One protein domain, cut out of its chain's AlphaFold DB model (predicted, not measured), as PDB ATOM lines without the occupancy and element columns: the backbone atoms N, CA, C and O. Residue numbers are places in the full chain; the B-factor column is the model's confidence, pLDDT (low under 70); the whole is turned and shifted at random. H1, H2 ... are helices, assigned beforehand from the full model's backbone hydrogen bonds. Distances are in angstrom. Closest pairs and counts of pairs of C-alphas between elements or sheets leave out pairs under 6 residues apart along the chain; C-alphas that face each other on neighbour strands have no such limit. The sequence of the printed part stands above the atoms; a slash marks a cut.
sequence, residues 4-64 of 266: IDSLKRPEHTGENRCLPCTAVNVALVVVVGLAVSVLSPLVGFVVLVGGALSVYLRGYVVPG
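What this domain is: This is residues 4 to 64 of the 266 residues of an uncharacterized protein of Haloferax sulfurifontis (UniProt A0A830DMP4). Two long helices, H1 then H2, lie side by side as a helical hairpin, and residues 4 to 18, with no named element, wind loosely about its open end, away from the turn at Ser 40. The printed part has 61 residues with two named helices, no named strand, and the class all helix. It is only just compact, close to loose, with a radius of gyration of the C-alphas of 12.3 A, and elongated, spanning 37 by 24 by 18 A.

Where its parts are: H1, the longest helix, is residues 19 to 39, 31.1 A long, from C-alpha 19 at (138.959, 179.605, 174.313). H2 is residues 41 to 58, 25.2 A long, ending with C-alpha 58 at (126.576, 175.452, 176.316).

How they stand to each other: H1 and H2 touch, closest at the C-alphas of Ser 37 and Gly 44, 4.2 A apart. They run opposite ways at a shallow tilt of 16 degrees. Every O i to N i+4 pair of H2 is within hydrogen-bond range, and 16 of 17 in H1.

The domain as a whole: The C-alphas farthest apart, of Glu 15 and Leu 39, are 37.8 A apart. The printed part has no cut, and the link from H1 to H2 is tight. Model confidence is under 70 at residues 4 to 13, 15 to 16, 18 to 21 and 62 to 64.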
ATOM      1  N   ILE A   4     118.002 174.125 167.360       62.75
ATOM      2  CA  ILE A   4     119.399 174.158 167.806       62.75
ATOM      3  C   ILE A   4     119.812 175.544 168.325       62.75
ATOM      4  O   ILE A   4     120.544 175.615 169.307       62.75
ATOM      5  N   ASP A   5     119.333 176.636 167.722       63.75
ATOM      6  CA  ASP A   5     119.707 177.990 168.153       63.75
ATOM      7  C   ASP A   5     119.026 178.392 169.469       63.75
ATOM      8  O   ASP A   5     119.598 179.158 170.231       63.75
ATOM      9  N   SER A   6     117.872 177.802 169.802       64.62
ATOM     10  CA  SER A   6     117.197 178.023 171.092       64.62
ATOM     11  C   SER A   6     117.861 177.294 172.267       64.62
ATOM     12  O   SER A   6     117.560 177.597 173.418       64.62
ATOM     13  N   LEU A   7     118.709 176.297 171.994       67.25
ATOM     14  CA  LEU A   7     119.440 175.537 173.016       67.25
ATOM     15  C   LEU A   7     120.839 176.101 173.279       67.25
ATOM     16  O   LEU A   7     121.487 175.678 174.242       67.25
ATOM     17  N   LYS A   8     121.306 177.023 172.429       69.50
ATOM     18  CA  LYS A   8     122.555 177.741 172.651       69.50
ATOM     19  C   LYS A   8     122.363 178.758 173.764       69.50
ATOM     20  O   LYS A   8     121.367 179.474 173.780       69.50
ATOM     21  N   ARG A   9     123.334 178.833 174.671       69.19
ATOM     22  CA  ARG A   9     123.425 179.936 175.634       69.19
ATOM     23  C   ARG A   9     124.331 181.014 175.044       69.19
ATOM     24  O   ARG A   9     125.547 180.792 175.000       69.19
ATOM     25  N   PRO A  10     123.779 182.129 174.532       66.69
ATOM     26  CA  PRO A  10     124.583 183.186 173.918       66.69
ATOM     27  C   PRO A  10     125.526 183.844 174.935       66.69
ATOM     28  O   PRO A  10     126.573 184.352 174.548       66.69
ATOM     29  N   GLU A  11     125.221 183.731 176.234       62.34
ATOM     30  CA  GLU A  11     126.101 184.163 177.328       62.34
ATOM     31  C   GLU A  11     127.471 183.449 177.334       62.34
ATOM     32  O   GLU A  11     128.418 183.946 177.931       62.34
ATOM     33  N   HIS A  12     127.602 182.277 176.690       61.03
ATOM     34  CA  HIS A  12     128.806 181.427 176.766       61.03
ATOM     35  C   HIS A  12     129.232 180.800 175.422       61.03
ATOM     36  O   HIS A  12     130.030 179.854 175.379       61.03
ATOM     37  N   THR A  13     128.668 181.259 174.304       68.00
ATOM     38  CA  THR A  13     128.958 180.741 172.954       68.00
ATOM     39  C   THR A  13     129.183 181.893 171.971       68.00
ATOM     40  O   THR A  13     128.794 183.021 172.241       68.00
ATOM     41  N   GLY A  14     129.831 181.632 170.830       72.62
ATOM     42  CA  GLY A  14     130.166 182.686 169.862       72.62
ATOM     43  C   GLY A  14     131.347 183.544 170.321       72.62
ATOM     44  O   GLY A  14     132.392 182.990 170.658       72.62
ATOM     45  N   GLU A  15     131.173 184.865 170.313       60.59
ATOM     46  CA  GLU A  15     132.188 185.856 170.714       60.59
ATOM     47  C   GLU A  15     132.452 185.838 172.229       60.59
ATOM     48  O   GLU A  15     133.590 186.000 172.654       60.59
ATOM     49  N   ASN A  16     131.447 185.482 173.036       55.81
ATOM     50  CA  ASN A  16     131.545 185.367 174.500       55.81
ATOM     51  C   ASN A  16     132.172 184.038 174.968       55.81
ATOM     52  O   ASN A  16     131.933 183.566 176.082       55.81
ATOM     53  N   ARG A  17     132.904 183.345 174.088       70.19
ATOM     54  CA  ARG A  17     133.455 182.018 174.374       70.19
ATOM     55  C   ARG A  17     134.892 182.120 174.872       70.19
ATOM     56  O   ARG A  17     135.802 182.424 174.106       70.19
ATOM     57  N   CYS A  18     135.131 181.669 176.098       65.88
ATOM     58  CA  CYS A  18     136.489 181.494 176.605       65.88
ATOM     59  C   CYS A  18     137.186 180.312 175.897       65.88
ATOM     60  O   CYS A  18     136.867 179.136 176.137       65.88
ATOM     61  N   LEU A  19     138.150 180.611 175.017       67.25
ATOM     62  CA  LEU A  19     138.959 179.605 174.313       67.25
ATOM     63  C   LEU A  19     139.714 178.658 175.272       67.25
ATOM     64  O   LEU A  19     139.635 177.444 175.055       67.25
ATOM     65  N   PRO A  20     140.357 179.136 176.360       63.53
ATOM     66  CA  PRO A  20     141.044 178.256 177.309       63.53
ATOM     67  C   PRO A  20     140.084 177.288 178.014       63.53
ATOM     68  O   PRO A  20     140.312 176.078 178.040       63.53
ATOM     69  N   CYS A  21     138.946 177.787 178.507       65.25
ATOM     70  CA  CYS A  21     137.934 176.968 179.179       65.25
ATOM     71  C   CYS A  21     137.324 175.924 178.232       65.25
ATOM     72  O   CYS A  21     137.033 174.796 178.638       65.25
ATOM     73  N   THR A  22     137.156 176.274 176.955       76.12
ATOM     74  CA  THR A  22     136.717 175.329 175.922       76.12
ATOM     75  C   THR A  22     137.743 174.211 175.743       76.12
ATOM     76  O   THR A  22     137.361 173.041 175.728       76.12
ATOM     77  N   ALA A  23     139.034 174.545 175.647       74.50
ATOM     78  CA  ALA A  23     140.102 173.560 175.484       74.50
ATOM     79  C   ALA A  23     140.147 172.566 176.656       74.50
ATOM     80  O   ALA A  23     140.198 171.356 176.429       74.50
ATOM     81  N   VAL A  24     140.025 173.054 177.896       73.19
ATOM     82  CA  VAL A  24     139.981 172.204 179.099       73.19
ATOM     83  C   VAL A  24     138.748 171.296 179.105       73.19
ATOM     84  O   VAL A  24     138.875 170.092 179.333       73.19
ATOM     85  N   ASN A  25     137.557 171.824 178.797       80.75
ATOM     86  CA  ASN A  25     136.337 171.012 178.720       80.75
ATOM     87  C   ASN A  25     136.434 169.930 177.632       80.75
ATOM     88  O   ASN A  25     136.015 168.794 177.855       80.75
ATOM     89  N   VAL A  26     137.003 170.256 176.467       82.81
ATOM     90  CA  VAL A  26     137.234 169.279 175.392       82.81
ATOM     91  C   VAL A  26     138.231 168.213 175.840       82.81
ATOM     92  O   VAL A  26     137.959 167.028 175.660       82.81
ATOM     93  N   ALA A  27     139.344 168.604 176.466       82.62
ATOM     94  CA  ALA A  27     140.333 167.664 176.986       82.62
ATOM     95  C   ALA A  27     139.715 166.705 178.017       82.62
ATOM     96  O   ALA A  27     139.914 165.494 177.921       82.62
ATOM     97  N   LEU A  28     138.895 167.219 178.939       82.69
ATOM     98  CA  LEU A  28     138.162 166.410 179.916       82.69
ATOM     99  C   LEU A  28     137.237 165.396 179.227       82.69
ATOM    100  O   LEU A  28     137.272 164.210 179.553       82.69
ATOM    101  N   VAL A  29     136.437 165.842 178.250       87.50
ATOM    102  CA  VAL A  29     135.538 164.962 177.481       87.50
ATOM    103  C   VAL A  29     136.320 163.863 176.776       87.50
ATOM    104  O   VAL A  29     135.909 162.704 176.821       87.50
ATOM    105  N   VAL A  30     137.458 164.202 176.164       88.38
ATOM    106  CA  VAL A  30     138.324 163.233 175.484       88.38
ATOM    107  C   VAL A  30     138.885 162.217 176.476       88.38
ATOM    108  O   VAL A  30     138.748 161.018 176.248       88.38
ATOM    109  N   VAL A  31     139.460 162.664 177.596       88.25
ATOM    110  CA  VAL A  31     140.054 161.775 178.610       88.25
ATOM    111  C   VAL A  31     139.010 160.826 179.195       88.25
ATOM    112  O   VAL A  31     139.223 159.613 179.215       88.25
ATOM    113  N   VAL A  32     137.856 161.351 179.620       87.81
ATOM    114  CA  VAL A  32     136.775 160.538 180.198       87.81
ATOM    115  C   VAL A  32     136.189 159.593 179.148       87.81
ATOM    116  O   VAL A  32     135.998 158.409 179.422       87.81
ATOM    117  N   GLY A  33     135.948 160.078 177.929       90.62
ATOM    118  CA  GLY A  33     135.426 159.264 176.835       90.62
ATOM    119  C   GLY A  33     136.356 158.111 176.454       90.62
ATOM    120  O   GLY A  33     135.892 156.983 176.267       90.62
ATOM    121  N   LEU A  34     137.670 158.354 176.404       90.81
ATOM    122  CA  LEU A  34     138.674 157.316 176.157       90.81
ATOM    123  C   LEU A  34     138.738 156.304 177.306       90.81
ATOM    124  O   LEU A  34     138.731 155.102 177.045       90.81
ATOM    125  N   ALA A  35     138.727 156.762 178.561       90.44
ATOM    126  CA  ALA A  35     138.729 155.879 179.728       90.44
ATOM    127  C   ALA A  35     137.501 154.950 179.752       90.44
ATOM    128  O   ALA A  35     137.633 153.743 179.960       90.44
ATOM    129  N   VAL A  36     136.306 155.481 179.465       91.62
ATOM    130  CA  VAL A  36     135.064 154.692 179.398       91.62
ATOM    131  C   VAL A  36     135.064 153.733 178.202       91.62
ATOM    132  O   VAL A  36     134.553 152.615 178.308       91.62
ATOM    133  N   SER A  37     135.690 154.119 177.084       91.00
ATOM    134  CA  SER A  37     135.802 153.275 175.884       91.00
ATOM    135  C   SER A  37     136.555 151.965 176.133       91.00
ATOM    136  O   SER A  37     136.270 150.979 175.456       91.00
ATOM    137  N   VAL A  38     137.468 151.924 177.117       93.50
ATOM    138  CA  VAL A  38     138.184 150.696 177.522       93.50
ATOM    139  C   VAL A  38     137.220 149.633 178.060       93.50
ATOM    140  O   VAL A  38     137.433 148.442 177.844       93.50
ATOM    141  N   LEU A  39     136.147 150.053 178.735       93.06
ATOM    142  CA  LEU A  39     135.123 149.161 179.288       93.06
ATOM    143  C   LEU A  39     134.020 148.866 178.269       93.06
ATOM    144  O   LEU A  39     133.531 147.742 178.174       93.06
ATOM    145  N   SER A  40     133.603 149.890 177.521       93.62
ATOM    146  CA  SER A  40     132.589 149.766 176.481       93.62
ATOM    147  C   SER A  40     132.778 150.838 175.406       93.62
ATOM    148  O   SER A  40     132.495 152.014 175.660       93.62
ATOM    149  N   PRO A  41     133.172 150.453 174.178       90.62
ATOM    150  CA  PRO A  41     133.353 151.396 173.074       90.62
ATOM    151  C   PRO A  41     132.088 152.200 172.753       90.62
ATOM    152  O   PRO A  41     132.156 153.376 172.405       90.62
ATOM    153  N   LEU A  42     130.918 151.575 172.902       91.44
ATOM    154  CA  LEU A  42     129.629 152.191 172.592       91.44
ATOM    155  C   LEU A  42     129.273 153.277 173.620       91.44
ATOM    156  O   LEU A  42     128.854 154.369 173.244       91.44
ATOM    157  N   VAL A  43     129.509 153.015 174.910       88.62
ATOM    158  CA  VAL A  43     129.277 154.003 175.977       88.62
ATOM    159  C   VAL A  43     130.282 155.150 175.872       88.62
ATOM    160  O   VAL A  43     129.892 156.310 175.976       88.62
ATOM    161  N   GLY A  44     131.553 154.851 175.596       87.06
ATOM    162  CA  GLY A  44     132.577 155.876 175.391       87.06
ATOM    163  C   GLY A  44     132.257 156.804 174.216       87.06
ATOM    164  O   GLY A  44     132.365 158.023 174.348       87.06
ATOM    165  N   PHE A  45     131.752 156.257 173.103       91.25
ATOM    166  CA  PHE A  45     131.276 157.055 171.971       91.25
ATOM    167  C   PHE A  45     130.125 157.996 172.360       91.25
ATOM    168  O   PHE A  45     130.154 159.176 172.013       91.25
ATOM    169  N   VAL A  46     129.139 157.509 173.123       90.69
ATOM    170  CA  VAL A  46     128.023 158.342 173.610       90.69
ATOM    171  C   VAL A  46     128.525 159.473 174.511       90.69
ATOM    172  O   VAL A  46     128.065 160.605 174.372       90.69
ATOM    173  N   VAL A  47     129.494 159.200 175.390       88.81
ATOM    174  CA  VAL A  47     130.111 160.216 176.261       88.81
ATOM    175  C   VAL A  47     130.853 161.275 175.444       88.81
ATOM    176  O   VAL A  47     130.677 162.465 175.702       88.81
ATOM    177  N   LEU A  48     131.628 160.874 174.433       89.25
ATOM    178  CA  LEU A  48     132.346 161.808 173.557       89.25
ATOM    179  C   LEU A  48     131.385 162.706 172.776       89.25
ATOM    180  O   LEU A  48     131.548 163.925 172.773       89.25
ATOM    181  N   VAL A  49     130.364 162.119 172.143       90.25
ATOM    182  CA  VAL A  49     129.381 162.871 171.349       90.25
ATOM    183  C   VAL A  49     128.539 163.779 172.242       90.25
ATOM    184  O   VAL A  49     128.369 164.954 171.925       90.25
ATOM    185  N   GLY A  50     128.050 163.272 173.376       88.88
ATOM    186  CA  GLY A  50     127.271 164.058 174.333       88.88
ATOM    187  C   GLY A  50     128.083 165.192 174.960       88.88
ATOM    188  O   GLY A  50     127.596 166.319 175.054       88.88
ATOM    189  N   GLY A  51     129.339 164.924 175.321       86.25
ATOM    190  CA  GLY A  51     130.267 165.918 175.854       86.25
ATOM    191  C   GLY A  51     130.598 167.000 174.830       86.25
ATOM    192  O   GLY A  51     130.435 168.183 175.123       86.25
ATOM    193  N   ALA A  52     130.965 166.615 173.604       87.06
ATOM    194  CA  ALA A  52     131.227 167.555 172.514       87.06
ATOM    195  C   ALA A  52     129.996 168.414 172.193       87.06
ATOM    196  O   ALA A  52     130.118 169.626 172.001       87.06
ATOM    197  N   LEU A  53     128.802 167.814 172.204       86.31
ATOM    198  CA  LEU A  53     127.548 168.534 172.007       86.31
ATOM    199  C   LEU A  53     127.267 169.513 173.156       86.31
ATOM    200  O   LEU A  53     126.826 170.631 172.900       86.31
ATOM    201  N   SER A  54     127.567 169.146 174.405       83.38
ATOM    202  CA  SER A  54     127.436 170.056 175.550       83.38
ATOM    203  C   SER A  54     128.410 171.234 175.452       83.38
ATOM    204  O   SER A  54     127.992 172.375 175.635       83.38
ATOM    205  N   VAL A  55     129.672 170.999 175.069       83.06
ATOM    206  CA  VAL A  55     130.637 172.084 174.806       83.06
ATOM    207  C   VAL A  55     130.149 172.990 173.674       83.06
ATOM    208  O   VAL A  55     130.256 174.212 173.768       83.06
ATOM    209  N   TYR A  56     129.604 172.412 172.603       80.25
ATOM    210  CA  TYR A  56     129.121 173.161 171.443       80.25
ATOM    211  C   TYR A  56     127.886 174.019 171.756       80.25
ATOM    212  O   TYR A  56     127.835 175.176 171.350       80.25
ATOM    213  N   LEU A  57     126.911 173.474 172.489       79.94
ATOM    214  CA  LEU A  57     125.655 174.169 172.789       79.94
ATOM    215  C   LEU A  57     125.755 175.091 174.012       79.94
ATOM    216  O   LEU A  57     125.095 176.124 174.047       79.94
ATOM    217  N   ARG A  58     126.551 174.737 175.025       76.31
ATOM    218  CA  ARG A  58     126.576 175.452 176.316       76.31
ATOM    219  C   ARG A  58     127.904 176.116 176.653       76.31
ATOM    220  O   ARG A  58     127.947 176.874 177.609       76.31
ATOM    221  N   GLY A  59     128.978 175.812 175.926       70.62
ATOM    222  CA  GLY A  59     130.326 176.293 176.249       70.62
ATOM    223  C   GLY A  59     131.045 175.486 177.340       70.62
ATOM    224  O   GLY A  59     132.239 175.680 177.538       70.62
ATOM    225  N   TYR A  60     130.371 174.537 178.005       71.25
ATOM    226  CA  TYR A  60     130.944 173.716 179.080       71.25
ATOM    227  C   TYR A  60     130.278 172.338 179.218       71.25
ATOM    228  O   TYR A  60     129.157 172.097 178.753       71.25
ATOM    229  N   VAL A  61     130.985 171.421 179.885       70.25
ATOM    230  CA  VAL A  61     130.495 170.069 180.221       70.25
ATOM    231  C   VAL A  61     130.129 169.957 181.697       70.25
ATOM    232  O   VAL A  61     129.169 169.268 182.029       70.25
ATOM    233  N   VAL A  62     130.840 170.674 182.572       66.38
ATOM    234  CA  VAL A  62     130.579 170.688 184.014       66.38
ATOM    235  C   VAL A  62     130.167 172.101 184.443       66.38
ATOM    236  O   VAL A  62     130.994 173.007 184.371       66.38
ATOM    237  N   PRO A  63     128.904 172.332 184.847       59.00
ATOM    238  CA  PRO A  63     128.496 173.604 185.437       59.00
ATOM    239  C   PRO A  63     129.109 173.776 186.833       59.00
ATOM    240  O   PRO A  63     129.234 172.807 187.581       59.00
ATOM    241  N   GLY A  64     129.455 175.011 187.202       58.22
ATOM    242  CA  GLY A  64     129.947 175.326 188.548       58.22
ATOM    243  C   GLY A  64     131.418 174.989 188.797       58.22
ATOM    244  O   GLY A  64     131.818 174.921 189.951       58.22
TER     245      GLY A  64